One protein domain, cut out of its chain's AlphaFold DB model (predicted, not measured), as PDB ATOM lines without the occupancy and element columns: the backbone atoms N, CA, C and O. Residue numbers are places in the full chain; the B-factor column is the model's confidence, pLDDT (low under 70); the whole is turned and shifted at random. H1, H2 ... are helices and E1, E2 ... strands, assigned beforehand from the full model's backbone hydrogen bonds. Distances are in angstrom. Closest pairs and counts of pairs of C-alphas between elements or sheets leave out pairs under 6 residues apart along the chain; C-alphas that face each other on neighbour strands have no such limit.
ATOM      1  N   THR A   2      22.382   9.778 -21.976       58.78
ATOM      2  CA  THR A   2      23.198  10.783 -21.259       58.78
ATOM      3  C   THR A   2      22.617  11.259 -19.921       58.78
ATOM      4  O   THR A   2      23.368  11.491 -18.978       58.78
ATOM      5  N   THR A   3      21.291  11.316 -19.784       64.25
ATOM      6  CA  THR A   3      20.603  11.791 -18.568       64.25
ATOM      7  C   THR A   3      20.811  10.892 -17.348       64.25
ATOM      8  O   THR A   3      20.968  11.389 -16.240       64.25
ATOM      9  N   SER A   4      20.890   9.570 -17.531       76.50
ATOM     10  CA  SER A   4      21.084   8.631 -16.412       76.50
ATOM     11  C   SER A   4      22.475   8.739 -15.779       76.50
ATOM     12  O   SER A   4      22.616   8.545 -14.575       76.50
ATOM     13  N   HIS A   5      23.500   9.071 -16.569       75.00
ATOM     14  CA  HIS A   5      24.854   9.251 -16.051       75.00
ATOM     15  C   HIS A   5      24.994  10.580 -15.296       75.00
ATOM     16  O   HIS A   5      25.509  10.590 -14.185       75.00
ATOM     17  N   GLN A   6      24.436  11.665 -15.845       79.06
ATOM     18  CA  GLN A   6      24.424  12.983 -15.201       79.06
ATOM     19  C   GLN A   6      23.653  12.985 -13.872       79.06
ATOM     20  O   GLN A   6      24.114  13.580 -12.906       79.06
ATOM     21  N   MET A   7      22.519  12.277 -13.789       80.00
ATOM     22  CA  MET A   7      21.764  12.157 -12.534       80.00
ATOM     23  C   MET A   7      22.529  11.379 -11.456       80.00
ATOM     24  O   MET A   7      22.472  11.752 -10.289       80.00
ATOM     25  N   LYS A   8      23.265  10.322 -11.827       85.00
ATOM     26  CA  LYS A   8      24.094   9.564 -10.874       85.00
ATOM     27  C   LYS A   8      25.258  10.393 -10.342       85.00
ATOM     28  O   LYS A   8      25.550  10.322  -9.155       85.00
ATOM     29  N   GLU A   9      25.897  11.172 -11.210       83.25
ATOM     30  CA  GLU A   9      27.001  12.043 -10.807       83.25
ATOM     31  C   GLU A   9      26.518  13.171  -9.890       83.25
ATOM     32  O   GLU A   9      27.132  13.440  -8.863       83.25
ATOM     33  N   LEU A  10      25.368  13.776 -10.205       81.81
ATOM     34  CA  LEU A  10      24.747  14.782  -9.347       81.81
ATOM     35  C   LEU A  10      24.384  14.211  -7.970       81.81
ATOM     36  O   LEU A  10      24.677  14.843  -6.961       81.81
ATOM     37  N   GLN A  11      23.791  13.014  -7.918       84.56
ATOM     38  CA  GLN A  11      23.453  12.372  -6.646       84.56
ATOM     39  C   GLN A  11      24.706  12.098  -5.811       84.56
ATOM     40  O   GLN A  11      24.751  12.459  -4.645       84.56
ATOM     41  N   LYS A  12      25.758  11.548  -6.428       85.06
ATOM     42  CA  LYS A  12      27.028  11.286  -5.744       85.06
ATOM     43  C   LYS A  12      27.642  12.561  -5.158       85.06
ATOM     44  O   LYS A  12      28.196  12.525  -4.064       85.06
ATOM     45  N   ARG A  13      27.547  13.681  -5.881       81.94
ATOM     46  CA  ARG A  13      27.980  14.993  -5.389       81.94
ATOM     47  C   ARG A  13      27.159  15.425  -4.177       81.94
ATOM     48  O   ARG A  13      27.741  15.788  -3.166       81.94
ATOM     49  N   LEU A  14      25.832  15.340  -4.253       83.50
ATOM     50  CA  LEU A  14      24.953  15.672  -3.128       83.50
ATOM     51  C   LEU A  14      25.263  14.821  -1.887       83.50
ATOM     52  O   LEU A  14      25.460  15.387  -0.815       83.50
ATOM     53  N   ASP A  15      25.411  13.504  -2.055       86.12
ATOM     54  CA  ASP A  15      25.753  12.574  -0.969       86.12
ATOM     55  C   ASP A  15      27.108  12.929  -0.329       86.12
ATOM     56  O   ASP A  15      27.286  12.856   0.891       86.12
ATOM     57  N   HIS A  16      28.080  13.338  -1.150       86.81
ATOM     58  CA  HIS A  16      29.386  13.785  -0.675       86.81
ATOM     59  C   HIS A  16      29.273  15.047   0.191       86.81
ATOM     60  O   HIS A  16      29.813  15.076   1.297       86.81
ATOM     61  N   PHE A  17      28.538  16.064  -0.263       85.81
ATOM     62  CA  PHE A  17      28.379  17.317   0.483       85.81
ATOM     63  C   PHE A  17      27.610  17.138   1.789       85.81
ATOM     64  O   PHE A  17      27.998  17.707   2.808       85.81
ATOM     65  N   GLU A  18      26.575  16.301   1.785       86.19
ATOM     66  CA  GLU A  18      25.858  15.927   3.002       86.19
ATOM     67  C   GLU A  18      26.779  15.220   4.008       86.19
ATOM     68  O   GLU A  18      26.736  15.501   5.209       86.19
ATOM     69  N   SER A  19      27.673  14.355   3.522       89.62
ATOM     70  CA  SER A  19      28.653  13.668   4.369       89.62
ATOM     71  C   SER A  19      29.674  14.639   4.973       89.62
ATOM     72  O   SER A  19      29.961  14.555   6.167       89.62
ATOM     73  N   VAL A  20      30.179  15.602   4.189       89.44
ATOM     74  CA  VAL A  20      31.066  16.671   4.691       89.44
ATOM     75  C   VAL A  20      30.357  17.499   5.760       89.44
ATOM     76  O   VAL A  20      30.900  17.697   6.846       89.44
ATOM     77  N   ALA A  21      29.128  17.943   5.494       86.88
ATOM     78  CA  ALA A  21      28.344  18.724   6.445       86.88
ATOM     79  C   ALA A  21      28.081  17.956   7.748       86.88
ATOM     80  O   ALA A  21      28.199  18.516   8.838       86.88
ATOM     81  N   THR A  22      27.778  16.661   7.645       88.44
ATOM     82  CA  THR A  22      27.583  15.777   8.803       88.44
ATOM     83  C   THR A  22      28.860  15.657   9.630       88.44
ATOM     84  O   THR A  22      28.804  15.786  10.855       88.44
ATOM     85  N   GLN A  23      30.015  15.482   8.983       91.06
ATOM     86  CA  GLN A  23      31.308  15.417   9.664       91.06
ATOM     87  C   GLN A  23      31.622  16.729  10.397       91.06
ATOM     88  O   GLN A  23      31.990  16.710  11.570       91.06
ATOM     89  N   VAL A  24      31.424  17.874   9.739       90.00
ATOM     90  CA  VAL A  24      31.616  19.204  10.343       90.00
ATOM     91  C   VAL A  24      30.680  19.407  11.531       90.00
ATOM     92  O   VAL A  24      31.113  19.856  12.590       90.00
ATOM     93  N   ARG A  25      29.403  19.035  11.392       89.75
ATOM     94  CA  ARG A  25      28.434  19.122  12.487       89.75
ATOM     95  C   ARG A  25      28.844  18.247  13.671       89.75
ATOM     96  O   ARG A  25      28.696  18.695  14.802       89.75
ATOM     97  N   SER A  26      29.366  17.043  13.427       91.19
ATOM     98  CA  SER A  26      29.879  16.164  14.488       91.19
ATOM     99  C   SER A  26      31.038  16.818  15.238       91.19
ATOM    100  O   SER A  26      31.001  16.885  16.461       91.19
ATOM    101  N   LEU A  27      32.011  17.387  14.516       90.94
ATOM    102  CA  LEU A  27      33.142  18.103  15.119       90.94
ATOM    103  C   LEU A  27      32.678  19.276  15.991       90.94
ATOM    104  O   LEU A  27      33.173  19.471  17.098       90.94
ATOM    105  N   MET A  28      31.702  20.050  15.515       92.25
ATOM    106  CA  MET A  28      31.138  21.149  16.304       92.25
ATOM    107  C   MET A  28      30.348  20.633  17.510       92.25
ATOM    108  O   MET A  28      30.430  21.208  18.588       92.25
ATOM    109  N   GLN A  29      29.631  19.519  17.370       92.88
ATOM    110  CA  GLN A  29      28.911  18.903  18.480       92.88
ATOM    111  C   GLN A  29      29.859  18.390  19.575       92.88
ATOM    112  O   GLN A  29      29.533  18.518  20.756       92.88
ATOM    113  N   GLU A  30      31.014  17.837  19.201       93.56
ATOM    114  CA  GLU A  30      32.084  17.443  20.127       93.56
ATOM    115  C   GLU A  30      32.685  18.662  20.836       93.56
ATOM    116  O   GLU A  30      32.875  18.638  22.054       93.56
ATOM    117  N   PHE A  31      32.916  19.754  20.100       93.69
ATOM    118  CA  PHE A  31      33.363  21.020  20.678       93.69
ATOM    119  C   PHE A  31      32.372  21.548  21.726       93.69
ATOM    120  O   PHE A  31      32.790  21.808  22.854       93.69
ATOM    121  N   LEU A  32      31.074  21.619  21.405       93.25
ATOM    122  CA  LEU A  32      30.014  22.074  22.320       93.25
ATOM    123  C   LEU A  32      29.880  21.212  23.587       93.25
ATOM    124  O   LEU A  32      29.441  21.688  24.627       93.25
ATOM    125  N   GLN A  33      30.252  19.931  23.520       93.81
ATOM    126  CA  GLN A  33      30.262  19.036  24.684       93.81
ATOM    127  C   GLN A  33      31.532  19.169  25.535       93.81
ATOM    128  O   GLN A  33      31.622  18.570  26.610       93.81
ATOM    129  N   SER A  34      32.525  19.922  25.064       93.75
ATOM    130  CA  SER A  34      33.777  20.144  25.774       93.75
ATOM    131  C   SER A  34      33.695  21.345  26.723       93.75
ATOM    132  O   SER A  34      32.882  22.245  26.509       93.75
ATOM    133  N   PRO A  35      34.581  21.435  27.734       93.25
ATOM    134  CA  PRO A  35      34.635  22.595  28.624       93.25
ATOM    135  C   PRO A  35      34.844  23.933  27.900       93.25
ATOM    136  O   PRO A  35      34.400  24.959  28.400       93.25
ATOM    137  N   HIS A  36      35.499  23.925  26.733       92.62
ATOM    138  CA  HIS A  36      35.763  25.131  25.932       92.62
ATOM    139  C   HIS A  36      34.576  25.535  25.051       92.62
ATOM    140  O   HIS A  36      34.531  26.663  24.581       92.62
ATOM    141  N   GLY A  37      33.630  24.626  24.811       91.88
ATOM    142  CA  GLY A  37      32.420  24.902  24.034       91.88
ATOM    143  C   GLY A  37      31.193  25.213  24.888       91.88
ATOM    144  O   GLY A  37      30.126  25.430  24.330       91.88
ATOM    145  N   ALA A  38      31.331  25.222  26.217       90.31
ATOM    146  CA  ALA A  38      30.210  25.303  27.153       90.31
ATOM    147  C   ALA A  38      29.447  26.637  27.114       90.31
ATOM    148  O   ALA A  38      28.281  26.663  27.491       90.31
ATOM    149  N   ASP A  39      30.098  27.711  26.661       90.06
ATOM    150  CA  ASP A  39      29.508  29.049  26.535       90.06
ATOM    151  C   ASP A  39      28.956  29.315  25.120       90.06
ATOM    152  O   ASP A  39      28.751  30.469  24.741       90.06
ATOM    153  N   TYR A  40      28.759  28.272  24.309       90.88
ATOM    154  CA  TYR A  40      28.229  28.369  22.953       90.88
ATOM    155  C   TYR A  40      27.048  27.418  22.772       90.88
ATOM    156  O   TYR A  40      27.012  26.330  23.346       90.88
ATOM    157  N   ASP A  41      26.120  27.789  21.897       91.00
ATOM    158  CA  ASP A  41      25.012  26.930  21.488       91.00
ATOM    159  C   ASP A  41      24.752  27.061  19.982       91.00
ATOM    160  O   ASP A  41      25.267  27.947  19.288       91.00
ATOM    161  N   TRP A  42      23.945  26.147  19.458       89.06
ATOM    162  CA  TRP A  42      23.421  26.205  18.106       89.06
ATOM    163  C   TRP A  42      22.573  27.467  17.914       89.06
ATOM    164  O   TRP A  42      21.560  27.657  18.592       89.06
ATOM    165  N   ASP A  43      22.911  28.299  16.924       83.38
ATOM    166  CA  ASP A  43      22.080  29.461  16.607       83.38
ATOM    167  C   ASP A  43      20.808  29.026  15.866       83.38
ATOM    168  O   ASP A  43      20.756  28.895  14.643       83.38
ATOM    169  N   THR A  44      19.736  28.817  16.628       73.25
ATOM    170  CA  THR A  44      18.437  28.377  16.097       73.25
ATOM    171  C   THR A  44      17.743  29.408  15.201       73.25
ATOM    172  O   THR A  44      16.793  29.050  14.498       73.25
ATOM    173  N   ARG A  45      18.203  30.671  15.178       68.12
ATOM    174  CA  ARG A  45      17.674  31.706  14.268       68.12
ATOM    175  C   ARG A  45      18.060  31.417  12.823       68.12
ATOM    176  O   ARG A  45      17.315  31.760  11.905       68.12
ATOM    177  N   PHE A  46      19.194  30.755  12.624       62.06
ATOM    178  CA  PHE A  46      19.659  30.332  11.319       62.06
ATOM    179  C   PHE A  46      19.391  28.837  11.165       62.06
ATOM    180  O   PHE A  46      20.124  27.969  11.623       62.06
ATOM    181  N   SER A  47      18.250  28.522  10.553       52.81
ATOM    182  CA  SER A  47      17.851  27.132  10.371       52.81
ATOM    183  C   SER A  47      18.810  26.416   9.401       52.81
ATOM    184  O   SER A  47      19.032  26.929   8.296       52.81
ATOM    185  N   PRO A  48      19.303  25.208   9.740       51.47
ATOM    186  CA  PRO A  48      20.288  24.459   8.948       51.47
ATOM    187  C   PRO A  48      19.815  24.003   7.553       51.47
ATOM    188  O   PRO A  48      20.585  23.372   6.832       51.47
ATOM    189  N   PHE A  49      18.574  24.312   7.154       52.75
ATOM    190  CA  PHE A  49      17.924  23.778   5.947       52.75
ATOM    191  C   PHE A  49      17.183  24.829   5.107       52.75
ATOM    192  O   PHE A  49      16.258  24.493   4.368       52.75
ATOM    193  N   SER A  50      17.530  26.110   5.234       53.38
ATOM    194  CA  SER A  50      16.768  27.171   4.554       53.38
ATOM    195  C   SER A  50      16.900  27.155   3.023       53.38
ATOM    196  O   SER A  50      16.008  27.658   2.339       53.38
ATOM    197  N   VAL A  51      17.952  26.535   2.472       65.62
ATOM    198  CA  VAL A  51      18.218  26.511   1.026       65.62
ATOM    199  C   VAL A  51      18.552  25.086   0.553       65.62
ATOM    200  O   VAL A  51      19.507  24.484   1.044       65.62
ATOM    201  N   PRO A  52      17.804  24.514  -0.412       67.19
ATOM    202  CA  PRO A  52      18.133  23.217  -0.997       67.19
ATOM    203  C   PRO A  52      19.549  23.194  -1.587       67.19
ATOM    204  O   PRO A  52      19.897  24.047  -2.401       67.19
ATOM    205  N   GLY A  53      20.345  22.190  -1.215       70.94
ATOM    206  CA  GLY A  53      21.728  22.059  -1.681       70.94
ATOM    207  C   GLY A  53      22.731  22.942  -0.937       70.94
ATOM    208  O   GLY A  53      23.860  23.078  -1.404       70.94
ATOM    209  N   GLU A  54      22.347  23.522   0.199       78.38
ATOM    210  CA  GLU A  54      23.243  24.183   1.142       78.38
ATOM    211  C   GLU A  54      22.996  23.615   2.541       78.38
ATOM    212  O   GLU A  54      21.858  23.538   3.004       78.38
ATOM    213  N   TYR A  55      24.068  23.204   3.206       80.81
ATOM    214  CA  TYR A  55      24.039  22.786   4.600       80.81
ATOM    215  C   TYR A  55      24.716  23.852   5.443       80.81
ATOM    216  O   TYR A  55      25.841  24.246   5.135       80.81
ATOM    217  N   LYS A  56      24.043  24.299   6.506       84.81
ATOM    218  CA  LYS A  56      24.551  25.350   7.388       84.81
ATOM    219  C   LYS A  56      24.747  24.837   8.813       84.81
ATOM    220  O   LYS A  56      23.904  24.114   9.347       84.81
ATOM    221  N   VAL A  57      25.871  25.197   9.414       85.62
ATOM    222  CA  VAL A  57      26.246  24.903  10.798       85.62
ATOM    223  C   VAL A  57      26.542  26.245  11.452       85.62
ATOM    224  O   VAL A  57      27.500  26.905  11.059       85.62
ATOM    225  N   ASP A  58      25.709  26.648  12.409       88.19
ATOM    226  CA  ASP A  58      25.796  27.961  13.051       88.19
ATOM    227  C   ASP A  58      25.935  27.838  14.563       88.19
ATOM    228  O   ASP A  58      25.091  27.213  15.205       88.19
ATOM    229  N   LEU A  59      26.967  28.466  15.121       89.38
ATOM    230  CA  LEU A  59      27.167  28.594  16.561       89.38
ATOM    231  C   LEU A  59      27.139  30.058  16.972       89.38
ATOM    232  O   LEU A  59      27.605  30.938  16.241       89.38
ATOM    233  N   ILE A  60      26.653  30.293  18.184       88.81
ATOM    234  CA  ILE A  60      26.657  31.597  18.825       88.81
ATOM    235  C   ILE A  60      27.063  31.464  20.286       88.81
ATOM    236  O   ILE A  60      26.708  30.487  20.939       88.81
ATOM    237  N   SER A  61      27.815  32.433  20.801       87.81
ATOM    238  CA  SER A  61      28.108  32.509  22.233       87.81
ATOM    239  C   SER A  61      26.866  32.890  23.040       87.81
ATOM    240  O   SER A  61      26.139  33.807  22.650       87.81
ATOM    241  N   ASP A  62      26.722  32.307  24.225       78.44
ATOM    242  CA  ASP A  62      25.661  32.563  25.209       78.44
ATOM    243  C   ASP A  62      25.704  33.970  25.831       78.44
ATOM    244  O   ASP A  62      24.828  34.336  26.623       78.44
ATOM    245  N   SER A  63      26.702  34.791  25.478       62.50
ATOM    246  CA  SER A  63      26.774  36.184  25.910       62.50
ATOM    247  C   SER A  63      25.459  36.894  25.567       62.50
ATOM    248  O   SER A  63      24.991  36.907  24.425       62.50
ATOM    249  N   GLY A  64      24.795  37.406  26.607       54.94
ATOM    250  CA  GLY A  64      23.450  37.956  26.494       54.94
ATOM    251  C   GLY A  64      23.377  39.026  25.407       54.94
ATOM    252  O   GLY A  64      24.256  39.875  25.305       54.94
ATOM    253  N   PHE A  65      22.287  39.012  24.641       50.34
ATOM    254  CA  PHE A  65      21.987  39.851  23.464       50.34
ATOM    255  C   PHE A  65      22.157  41.386  23.639       50.34
ATOM    256  O   PHE A  65      21.990  42.142  22.681       50.34
ATOM    257  N   ASN A  66      22.463  41.846  24.857       49.84
ATOM    258  CA  ASN A  66      22.540  43.241  25.294       49.84
ATOM    259  C   ASN A  66      23.933  43.671  25.792       49.84
ATOM    260  O   ASN A  66      24.041  44.741  26.390       49.84
ATOM    261  N   ASP A  67      24.980  42.862  25.618       54.94
ATOM    262  CA  ASP A  67      26.326  43.254  26.045       54.94
ATOM    263  C   ASP A  67      27.046  44.036  24.932       54.94
ATOM    264  O   ASP A  67      27.101  43.600  23.782       54.94
ATOM    265  N   GLU A  68      27.666  45.168  25.277       59.59
ATOM    266  CA  GLU A  68      28.500  45.992  24.374       59.59
ATOM    267  C   GLU A  68      29.728  45.221  23.836       59.59
ATOM    268  O   GLU A  68      30.514  45.730  23.041       59.59
ATOM    269  N   ARG A  69      29.913  43.978  24.289       65.81
ATOM    270  CA  ARG A  69      31.019  43.080  23.951       65.81
ATOM    271  C   ARG A  69      30.849  42.360  22.611       65.81
ATOM    272  O   ARG A  69      31.862  41.924  22.060       65.81
ATOM    273  N   GLY A  70      29.624  42.292  22.085       73.62
ATOM    274  CA  GLY A  70      29.293  41.537  20.873       73.62
ATOM    275  C   GLY A  70      29.255  40.023  21.114       73.62
ATOM    276  O   GLY A  70      29.886  39.508  22.035       73.62
ATOM    277  N   GLN A  71      28.497  39.308  20.284       82.75
ATOM    278  CA  GLN A  71      28.370  37.852  20.339       82.75
ATOM    279  C   GLN A  71      29.370  37.207  19.385       82.75
ATOM    280  O   GLN A  71      29.437  37.576  18.212       82.75
ATOM    281  N   SER A  72      30.125  36.224  19.863       86.88
ATOM    282  CA  SER A  72      30.976  35.416  18.994       86.88
ATOM    283  C   SER A  72      30.098  34.488  18.158       86.88
ATOM    284  O   SER A  72      29.217  33.812  18.685       86.88
ATOM    285  N   THR A  73      30.332  34.469  16.853       88.56
ATOM    286  CA  THR A  73      29.544  33.733  15.865       88.56
ATOM    287  C   THR A  73      30.454  32.893  14.985       88.56
ATOM    288  O   THR A  73      31.574  33.292  14.650       88.56
ATOM    289  N   LEU A  74      29.951  31.723  14.614       90.19
ATOM    290  CA  LEU A  74      30.519  30.865  13.589       90.19
ATOM    291  C   LEU A  74      29.393  30.442  12.658       90.19
ATOM    292  O   LEU A  74      28.412  29.870  13.117       90.19
ATOM    293  N   SER A  75      29.584  30.639  11.362       90.25
ATOM    294  CA  SER A  75      28.729  30.099  10.315       90.25
ATOM    295  C   SER A  75      29.569  29.304   9.327       90.25
ATOM    296  O   SER A  75      30.518  29.819   8.741       90.25
ATOM    297  N   ILE A  76      29.220  28.036   9.123       89.62
ATOM    298  CA  ILE A  76      29.830  27.180   8.106       89.62
ATOM    299  C   ILE A  76      28.747  26.773   7.120       89.62
ATOM    300  O   ILE A  76      27.768  26.132   7.498       89.62
ATOM    301  N   TRP A  77      28.950  27.104   5.851       89.25
ATOM    302  CA  TRP A  77      28.114  26.665   4.744       89.25
ATOM    303  C   TRP A  77      28.855  25.614   3.938       89.25
ATOM    304  O   TRP A  77      29.992  25.839   3.547       89.25
ATOM    305  N   VAL A  78      28.200  24.501   3.632       87.00
ATOM    306  CA  VAL A  78      28.680  23.488   2.689       87.00
ATOM    307  C   VAL A  78      27.686  23.439   1.539       87.00
ATOM    308  O   VAL A  78      26.529  23.052   1.714       87.00
ATOM    309  N   ARG A  79      28.121  23.877   0.360       85.31
ATOM    310  CA  ARG A  79      27.275  24.036  -0.822       85.31
ATOM    311  C   ARG A  79      27.465  22.894  -1.801       85.31
ATOM    312  O   ARG A  79      28.572  22.436  -2.073       85.31
ATOM    313  N   SER A  80      26.363  22.535  -2.449       78.50
ATOM    314  CA  SER A  80      26.286  21.482  -3.463       78.50
ATOM    315  C   SER A  80      27.081  21.753  -4.748       78.50
ATOM    316  O   SER A  80      27.150  20.907  -5.643       78.50
ATOM    317  N   HIS A  81      27.688  22.931  -4.867       79.75
ATOM    318  CA  HIS A  81      28.552  23.298  -5.985       79.75
ATOM    319  C   HIS A  81      30.027  22.967  -5.751       79.75
ATOM    320  O   HIS A  81      30.807  23.107  -6.683       79.75
ATOM    321  N   GLY A  82      30.395  22.421  -4.586       82.88
ATOM    322  CA  GLY A  82      31.794  22.108  -4.284       82.88
ATOM    323  C   GLY A  82      32.499  23.169  -3.461       82.88
ATOM    324  O   GLY A  82      33.719  23.206  -3.431       82.88
ATOM    325  N   GLU A  83      31.741  24.022  -2.785       90.81
ATOM    326  CA  GLU A  83      32.279  25.149  -2.036       90.81
ATOM    327  C   GLU A  83      31.873  25.014  -0.575       90.81
ATOM    328  O   GLU A  83      30.737  24.645  -0.266       90.81
ATOM    329  N   ALA A  84      32.785  25.352   0.326       91.88
ATOM    330  CA  ALA A  84      32.449  25.651   1.701       91.88
ATOM    331  C   ALA A  84      32.765  27.114   2.000       91.88
ATOM    332  O   ALA A  84      33.770  27.646   1.538       91.88
ATOM    333  N   VAL A  85      31.917  27.765   2.782       92.50
ATOM    334  CA  VAL A  85      32.181  29.101   3.314       92.50
ATOM    335  C   VAL A  85      32.272  28.974   4.826       92.50
ATOM    336  O   VAL A  85      31.487  28.247   5.430       92.50
ATOM    337  N   VAL A  86      33.237  29.644   5.437       92.25
ATOM    338  CA  VAL A  86      33.399  29.719   6.890       92.25
ATOM    339  C   VAL A  86      33.463  31.193   7.258       92.25
ATOM    340  O   VAL A  86      34.367  31.896   6.812       92.25
ATOM    341  N   GLU A  87      32.510  31.662   8.051       91.69
ATOM    342  CA  GLU A  87      32.502  32.997   8.641       91.69
ATOM    343  C   GLU A  87      32.648  32.873  10.148       91.69
ATOM    344  O   GLU A  87      31.885  32.167  10.801       91.69
ATOM    345  N   ILE A  88      33.651  33.549  10.698       90.31
ATOM    346  CA  ILE A  88      33.927  33.584  12.131       90.31
ATOM    347  C   ILE A  88      34.032  35.039  12.533       90.31
ATOM    348  O   ILE A  88      34.771  35.797  11.904       90.31
ATOM    349  N   GLY A  89      33.375  35.435  13.613       88.31
ATOM    350  CA  GLY A  89      33.570  36.789  14.091       88.31
ATOM    351  C   GLY A  89      32.638  37.230  15.190       88.31
ATOM    352  O   GLY A  89      32.008  36.408  15.848       88.31
ATOM    353  N   LYS A  90      32.584  38.540  15.406       84.88
ATOM    354  CA  LYS A  90      31.756  39.162  16.436       84.88
ATOM    355  C   LYS A  90      30.613  39.926  15.803       84.88
ATOM    356  O   LYS A  90      30.830  40.785  14.952       84.88
ATOM    357  N   TRP A  91      29.411  39.609  16.256       77.50
ATOM    358  CA  TRP A  91      28.191  40.263  15.834       77.50
ATOM    359  C   TRP A  91      27.666  41.176  16.940       77.50
ATOM    360  O   TRP A  91      27.507  40.751  18.085       77.50
ATOM    361  N   TYR A  92      27.379  42.427  16.596       74.69
ATOM    362  CA  TYR A  92      26.831  43.424  17.512       74.69
ATOM    363  C   TYR A  92      25.362  43.689  17.166       74.69
ATOM    364  O   TYR A  92      25.013  43.883  16.005       74.69
ATOM    365  N   SER A  93      24.486  43.704  18.174       64.06
ATOM    366  CA  SER A  93      23.039  43.903  17.987       64.06
ATOM    367  C   SER A  93      22.633  45.363  17.740       64.06
ATOM    368  O   SER A  93      21.490  45.626  17.370       64.06
ATOM    369  N   SER A  94      23.545  46.320  17.948       59.88
ATOM    370  CA  SER A  94      23.309  47.749  17.719       59.88
ATOM    371  C   SER A  94      23.457  48.139  16.244       59.88
ATOM    372  O   SER A  94      24.251  47.524  15.541       59.88
ATOM    373  N   ASP A  95      22.798  49.227  15.818       52.81
ATOM    374  CA  ASP A  95      22.815  49.835  14.460       52.81
ATOM    375  C   ASP A  95      24.209  50.251  13.917       52.81
ATOM    376  O   ASP A  95      24.327  50.947  12.907       52.81
ATOM    377  N   VAL A  96      25.290  49.846  14.577       53.81
ATOM    378  CA  VAL A  96      26.673  50.088  14.179       53.81
ATOM    379  C   VAL A  96      27.201  48.829  13.484       53.81
ATOM    380  O   VAL A  96      28.063  48.124  13.994       53.81
ATOM    381  N   GLU A  97      26.684  48.536  12.282       53.50
ATOM    382  CA  GLU A  97      27.213  47.458  11.420       53.50
ATOM    383  C   GLU A  97      28.728  47.599  11.162       53.50
ATOM    384  O   GLU A  97      29.385  46.619  10.812       53.50
ATOM    385  N   SER A  98      29.289  48.803  11.352       54.50
ATOM    386  CA  SER A  98      30.712  49.105  11.167       54.50
ATOM    387  C   SER A  98      31.650  48.455  12.182       54.50
ATOM    388  O   SER A  98      32.854  48.460  11.937       54.50
ATOM    389  N   ASP A  99      31.122  47.904  13.278       58.88
ATOM    390  CA  ASP A  99      31.933  47.306  14.346       58.88
ATOM    391  C   ASP A  99      31.942  45.769  14.282       58.88
ATOM    392  O   ASP A  99      32.645  45.119  15.052       58.88
ATOM    393  N   ASN A 100      31.207  45.168  13.336       67.69
ATOM    394  CA  ASN A 100      31.257  43.728  13.108       67.69
ATOM    395  C   ASN A 100      32.636  43.329  12.564       67.69
ATOM    396  O   ASN A 100      32.998  43.645  11.429       67.69
ATOM    397  N   GLU A 101      33.392  42.580  13.358       79.81
ATOM    398  CA  GLU A 101      34.629  41.951  12.915       79.81
ATOM    399  C   GLU A 101      34.291  40.542  12.428       79.81
ATOM    400  O   GLU A 101      34.120  39.638  13.242       79.81
ATOM    401  N   LEU A 102      34.155  40.358  11.111       83.56
ATOM    402  CA  LEU A 102      33.884  39.064  10.478       83.56
ATOM    403  C   LEU A 102      35.049  38.668   9.568       83.56
ATOM    404  O   LEU A 102      35.458  39.426   8.689       83.56
ATOM    405  N   ASP A 103      35.556  37.456   9.762       89.50
ATOM    406  CA  ASP A 103      36.552  36.822   8.908       89.50
ATOM    407  C   ASP A 103      35.873  35.741   8.069       89.50
ATOM    408  O   ASP A 103      35.390  34.739   8.602       89.50
ATOM    409  N   ARG A 104      35.805  35.973   6.756       92.00
ATOM    410  CA  ARG A 104      35.136  35.097   5.794       92.00
ATOM    411  C   ARG A 104      36.161  34.388   4.927       92.00
ATOM    412  O   ARG A 104      36.958  35.031   4.245       92.00
ATOM    413  N   HIS A 105      36.052  33.068   4.864       93.44
ATOM    414  CA  HIS A 105      36.883  32.211   4.028       93.44
ATOM    415  C   HIS A 105      36.016  31.374   3.105       93.44
ATOM    416  O   HIS A 105      35.079  30.717   3.551       93.44
ATOM    417  N   GLU A 106      36.355  31.371   1.822       94.06
ATOM    418  CA  GLU A 106      35.724  30.521   0.817       94.06
ATOM    419  C   GLU A 106      36.712  29.422   0.418       94.06
ATOM    420  O   GLU A 106      37.877  29.683   0.109       94.06
ATOM    421  N   LEU A 107      36.256  28.177   0.483       93.62
ATOM    422  CA  LEU A 107      37.056  26.975   0.325       93.62
ATOM    423  C   LEU A 107      36.498  26.149  -0.829       93.62
ATOM    424  O   LEU A 107      35.328  25.778  -0.823       93.62
ATOM    425  N   ASP A 108      37.358  25.790  -1.776       92.88
ATOM    426  CA  ASP A 108      37.044  24.754  -2.756       92.88
ATOM    427  C   ASP A 108      37.208  23.372  -2.106       92.88
ATOM    428  O   ASP A 108      38.265  23.040  -1.550       92.88
ATOM    429  N   ILE A 109      36.145  22.577  -2.157       91.38
ATOM    430  CA  ILE A 109      36.066  21.209  -1.647       91.38
ATOM    431  C   ILE A 109      35.481  20.238  -2.685       91.38
ATOM    432  O   ILE A 109      35.211  19.096  -2.327       91.38
ATOM    433  N   GLU A 110      35.303  20.634  -3.955       87.56
ATOM    434  CA  GLU A 110      34.605  19.812  -4.967       87.56
ATOM    435  C   GLU A 110      35.230  18.417  -5.127       87.56
ATOM    436  O   GLU A 110      34.523  17.425  -5.314       87.56
ATOM    437  N   TYR A 111      36.557  18.344  -5.022       87.38
ATOM    438  CA  TYR A 111      37.340  17.115  -5.187       87.38
ATOM    439  C   TYR A 111      38.047  16.673  -3.906       87.38
ATOM    440  O   TYR A 111      38.881  15.769  -3.952       87.38
ATOM    441  N   ALA A 112      37.764  17.324  -2.776       89.94
ATOM    442  CA  ALA A 112      38.335  16.924  -1.501       89.94
ATOM    443  C   ALA A 112      37.668  15.631  -1.015       89.94
ATOM    444  O   ALA A 112      36.477  15.404  -1.214       89.94
ATOM    445  N   THR A 113      38.422  14.769  -0.342       92.25
ATOM    446  CA  THR A 113      37.811  13.731   0.495       92.25
ATOM    447  C   THR A 113      37.060  14.371   1.669       92.25
ATOM    448  O   THR A 113      37.279  15.538   2.000       92.25
ATOM    449  N   ILE A 114      36.176  13.606   2.320       91.94
ATOM    450  CA  ILE A 114      35.395  14.097   3.471       91.94
ATOM    451  C   ILE A 114      36.330  14.637   4.566       91.94
ATOM    452  O   ILE A 114      36.136  15.753   5.051       91.94
ATOM    453  N   ASP A 115      37.389  13.889   4.883       90.50
ATOM    454  CA  ASP A 115      38.365  14.257   5.911       90.50
ATOM    455  C   ASP A 115      39.196  15.481   5.512       90.50
ATOM    456  O   ASP A 115      39.463  16.349   6.343       90.50
ATOM    457  N   GLU A 116      39.583  15.600   4.238       93.62
ATOM    458  CA  GLU A 116      40.299  16.779   3.741       93.62
ATOM    459  C   GLU A 116      39.424  18.031   3.791       93.62
ATOM    460  O   GLU A 116      39.903  19.085   4.209       93.62
ATOM    461  N   ALA A 117      38.152  17.933   3.400       92.19
ATOM    462  CA  ALA A 117      37.211  19.047   3.468       92.19
ATOM    463  C   ALA A 117      37.007  19.506   4.921       92.19
ATOM    464  O   ALA A 117      37.176  20.688   5.227       92.19
ATOM    465  N   ALA A 118      36.743  18.567   5.835       90.31
ATOM    466  CA  ALA A 118      36.604  18.853   7.263       90.31
ATOM    467  C   ALA A 118      37.893  19.433   7.875       90.31
ATOM    468  O   ALA A 118      37.836  20.350   8.699       90.31
ATOM    469  N   SER A 119      39.062  18.957   7.434       91.44
ATOM    470  CA  SER A 119      40.365  19.477   7.863       91.44
ATOM    471  C   SER A 119      40.613  20.899   7.362       91.44
ATOM    472  O   SER A 119      41.110  21.725   8.122       91.44
ATOM    473  N   ARG A 120      40.244  21.223   6.113       94.50
ATOM    474  CA  ARG A 120      40.343  22.590   5.565       94.50
ATOM    475  C   ARG A 120      39.460  23.563   6.343       94.50
ATOM    476  O   ARG A 120      39.926  24.635   6.713       94.50
ATOM    477  N   ILE A 121      38.226  23.164   6.648       91.50
ATOM    478  CA  ILE A 121      37.289  23.953   7.463       91.50
ATOM    479  C   ILE A 121      37.848  24.157   8.879       91.50
ATOM    480  O   ILE A 121      37.920  25.285   9.365       91.50
ATOM    481  N   SER A 122      38.333  23.088   9.516       90.81
ATOM    482  CA  SER A 122      38.978  23.165  10.834       90.81
ATOM    483  C   SER A 122      40.221  24.058  10.825       90.81
ATOM    484  O   SER A 122      40.452  24.805  11.771       90.81
ATOM    485  N   ALA A 123      41.018  24.029   9.754       91.81
ATOM    486  CA  ALA A 123      42.198  24.876   9.627       91.81
ATOM    487  C   ALA A 123      41.840  26.369   9.598       91.81
ATOM    488  O   ALA A 123      42.555  27.164  10.208       91.81
ATOM    489  N   VAL A 124      40.719  26.747   8.969       92.31
ATOM    490  CA  VAL A 124      40.212  28.128   9.022       92.31
ATOM    491  C   VAL A 124      39.918  28.527  10.468       92.31
ATOM    492  O   VAL A 124      40.480  29.518  10.940       92.31
ATOM    493  N   LEU A 125      39.143  27.713  11.198       88.50
ATOM    494  CA  LEU A 125      38.830  27.939  12.618       88.50
ATOM    495  C   LEU A 125      40.097  28.109  13.466       88.50
ATOM    496  O   LEU A 125      40.198  29.033  14.266       88.50
ATOM    497  N   LEU A 126      41.093  27.249  13.256       89.62
ATOM    498  CA  LEU A 126      42.360  27.284  13.989       89.62
ATOM    499  C   LEU A 126      43.253  28.475  13.613       89.62
ATOM    500  O   LEU A 126      44.133  28.843  14.387       89.62
ATOM    501  N   SER A 127      43.066  29.064  12.433       88.75
ATOM    502  CA  SER A 127      43.872  30.194  11.958       88.75
ATOM    503  C   SER A 127      43.276  31.558  12.312       88.75
ATOM    504  O   SER A 127      44.026  32.529  12.450       88.75
ATOM    505  N   SER A 128      41.954  31.626  12.495       87.56
ATOM    506  CA  SER A 128      41.256  32.869  12.810       87.56
ATOM    507  C   SER A 128      41.650  33.399  14.191       87.56
ATOM    508  O   SER A 128      41.852  32.648  15.152       87.56
ATOM    509  N   ARG A 129      41.757  34.724  14.306       83.44
ATOM    510  CA  ARG A 129      42.097  35.437  15.554       83.44
ATOM    511  C   ARG A 129      41.039  36.461  15.959       83.44
ATOM    512  O   ARG A 129      41.300  37.285  16.829       83.44
ATOM    513  N   VAL A 130      39.893  36.439  15.285       80.06
ATOM    514  CA  VAL A 130      38.910  37.528  15.325       80.06
ATOM    515  C   VAL A 130      38.017  37.464  16.562       80.06
ATOM    516  O   VAL A 130      37.595  38.491  17.088       80.06
ATOM    517  N   CYS A 131      37.774  36.274  17.104       83.62
ATOM    518  CA  CYS A 131      36.985  36.134  18.320       83.62
ATOM    519  C   CYS A 131      37.510  35.023  19.231       83.62
ATOM    520  O   CYS A 131      38.421  34.272  18.890       83.62
ATOM    521  N   GLU A 132      36.950  34.964  20.434       88.06
ATOM    522  CA  GLU A 132      37.259  33.946  21.442       88.06
ATOM    523  C   GLU A 132      36.883  32.531  20.987       88.06
ATOM    524  O   GLU A 132      37.628  31.606  21.294       88.06
ATOM    525  N   LEU A 133      35.865  32.375  20.128       88.50
ATOM    526  CA  LEU A 133      35.460  31.075  19.578       88.50
ATOM    527  C   LEU A 133      36.625  30.343  18.910       88.50
ATOM    528  O   LEU A 133      36.835  29.156  19.154       88.50
ATOM    529  N   SER A 134      37.434  31.039  18.104       88.62
ATOM    530  CA  SER A 134      38.581  30.404  17.446       88.62
ATOM    531  C   SER A 134      39.650  29.965  18.448       88.62
ATOM    532  O   SER A 134      40.257  28.903  18.293       88.62
ATOM    533  N   ARG A 135      39.863  30.746  19.511       90.50
ATOM    534  CA  ARG A 135      40.800  30.421  20.592       90.50
ATOM    535  C   ARG A 135      40.320  29.224  21.410       90.50
ATOM    536  O   ARG A 135      41.125  28.345  21.716       90.50
ATOM    537  N   ASP A 136      39.043  29.183  21.753       92.69
ATOM    538  CA  ASP A 136      38.446  28.100  22.532       92.69
ATOM    539  C   ASP A 136      38.453  26.796  21.730       92.69
ATOM    540  O   ASP A 136      38.841  25.742  22.242       92.69
ATOM    541  N   PHE A 137      38.176  26.880  20.427       91.81
ATOM    542  CA  PHE A 137      38.322  25.754  19.513       91.81
ATOM    543  C   PHE A 137      39.779  25.261  19.409       91.81
ATOM    544  O   PHE A 137      40.033  24.056  19.450       91.81
ATOM    545  N   GLN A 138      40.769  26.162  19.351       91.69
ATOM    546  CA  GLN A 138      42.192  25.783  19.397       91.69
ATOM    547  C   GLN A 138      42.559  25.059  20.699       91.69
ATOM    548  O   GLN A 138      43.322  24.087  20.671       91.69
ATOM    549  N   CYS A 139      42.033  25.515  21.840       91.94
ATOM    550  CA  CYS A 139      42.229  24.851  23.128       91.94
ATOM    551  C   CYS A 139      41.634  23.440  23.122       91.94
ATOM    552  O   CYS A 139      42.350  22.499  23.472       91.94
ATOM    553  N   HIS A 140      40.394  23.294  22.647       92.75
ATOM    554  CA  HIS A 140      39.722  22.006  22.488       92.75
ATOM    555  C   HIS A 140      40.553  21.031  21.640       92.75
ATOM    556  O   HIS A 140      40.899  19.948  22.104       92.75
ATOM    557  N   VAL A 141      40.953  21.433  20.429       90.88
ATOM    558  CA  VAL A 141      41.742  20.573  19.528       90.88
ATOM    559  C   VAL A 141      43.072  20.169  20.163       90.88
ATOM    560  O   VAL A 141      43.468  19.005  20.097       90.88
ATOM    561  N   ARG A 142      43.770  21.106  20.813       89.44
ATOM    562  CA  ARG A 142      45.044  20.819  21.481       89.44
ATOM    563  C   ARG A 142      44.884  19.793  22.603       89.44
ATOM    564  O   ARG A 142      45.753  18.940  22.750       89.44
TER     565      ARG A 142
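Overview. This is residues 2 to 142 of the 158 residues of an uncharacterized protein of Sulfitobacter sp. HI0054 (UniProt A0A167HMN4). A twisted sheet of five strands makes a wall, with the long helix H1 and the shorter H2 over one of its faces and no named helix over the other. H1 runs along the strands over E2 and E3, and its residues 2 to 9 stick out as a free end; H2 covers E4 and E5, and H3 meets the sheet with residues 132 to 134 and leads away from it. The printed part has 141 residues, with three named helices and five named strands in the order H1, E1, E2, E3, E4, E5, H2, H3; the class is mixed, helices and strands. The sheet's order is E1, E2, E3, E4, E5, antiparallel throughout. The whole is compact, with a radius of gyration of the C-alphas of 16.1 A, yet elongated, spanning 58 by 36 by 22 A.

Along the chain. H1 is residues 2 to 32, 45.5 A from first to last C-alpha, and begins with C-alpha 2 at (23.198, 10.783, -21.259). E1 is residues 40 to 42, 7.2 A long. E2 is residues 54 to 61, 23.2 A. E3 is residues 71 to 79, 25.3 A, with C-alpha 71 at (28.370, 37.852, 20.339). E4 is residues 83 to 91, 23.8 A, and E5 is residues 101 to 108, 23.4 A. H2 is residues 114 to 127, 20.1 A. H3 is residues 132 to 142, 15.3 A, and ends with C-alpha 142 at (45.044, 20.819, 21.481).

Arrangement. E1 to E5 form a meander, each strand the antiparallel neighbour of the one before, and E1 and E5 are its edge strands. In the hairpin of E1 and E2, N 41 and O 60 are 2.9 A apart, within hydrogen-bond range. In the hairpin of E2 and E3, N 57 and O 76 are 2.9 A apart and N 76 and O 57 are 2.8 A apart, both within range. The hairpin of E3 and E4 has N 75 and O 87 within range at 2.8 A, and that of E4 and E5 has N 86 and O 105 within range at 2.8 A. H1 is on the sheet at a height of 8.7 A, over E2 and E3, and runs along the strands, at 2 degrees to E2 on the local plane. The closest C-alphas of H1 and E3 are those of Ala 21 and Val 78, 6.1 A apart. H2 is on the same face as H1, at a height of 9.9 A and over E4 and E5. It runs along the strands, but only just, at 27 degrees to E4 on the local plane. The closest C-alphas of H2 and E4 are those of Val 86 and Ile 121, 7.0 A apart. With its residues 16 to 24 alone H1 touches H2, the closest C-alphas being those of Val 20 and Ile 114, 5.2 A apart; they run the same way at a steep tilt of 43 degrees. With residues 125 to 127 alone H2 touches H3, the closest C-alphas being those of Leu 125 and Ser 134, 5.4 A apart; they run opposite ways at a steep tilt of 56 degrees. H3 only grazes the sheet, with residues 132 to 134; its closest C-alphas to E3 are those of Leu 133 and Ser 72, 6.3 A apart. H1 and H3 are close but not clearly touching, with the C-alphas of Phe 31 and His 140 the closest at 6.7 A, and about perpendicular at 89 degrees. E1 and E5 are apart. In H1, H2 and H3 every O i to N i+4 pair is within hydrogen-bond range.

Size, cuts and confidence. The two C-alphas farthest apart are those of Thr 2 and Glu 68, 57.9 A. Residues 2 to 9, which belong to H1, stand free; without them the body spans 46 by 34 by 22 A. The printed part has no cut. The link from E1 to E2, 11 residues, is long. The mean pLDDT of the printed part is 82.5, and it is under 70 at residues 2 to 3, 45 to 52, 63 to 69 and 93 to 100.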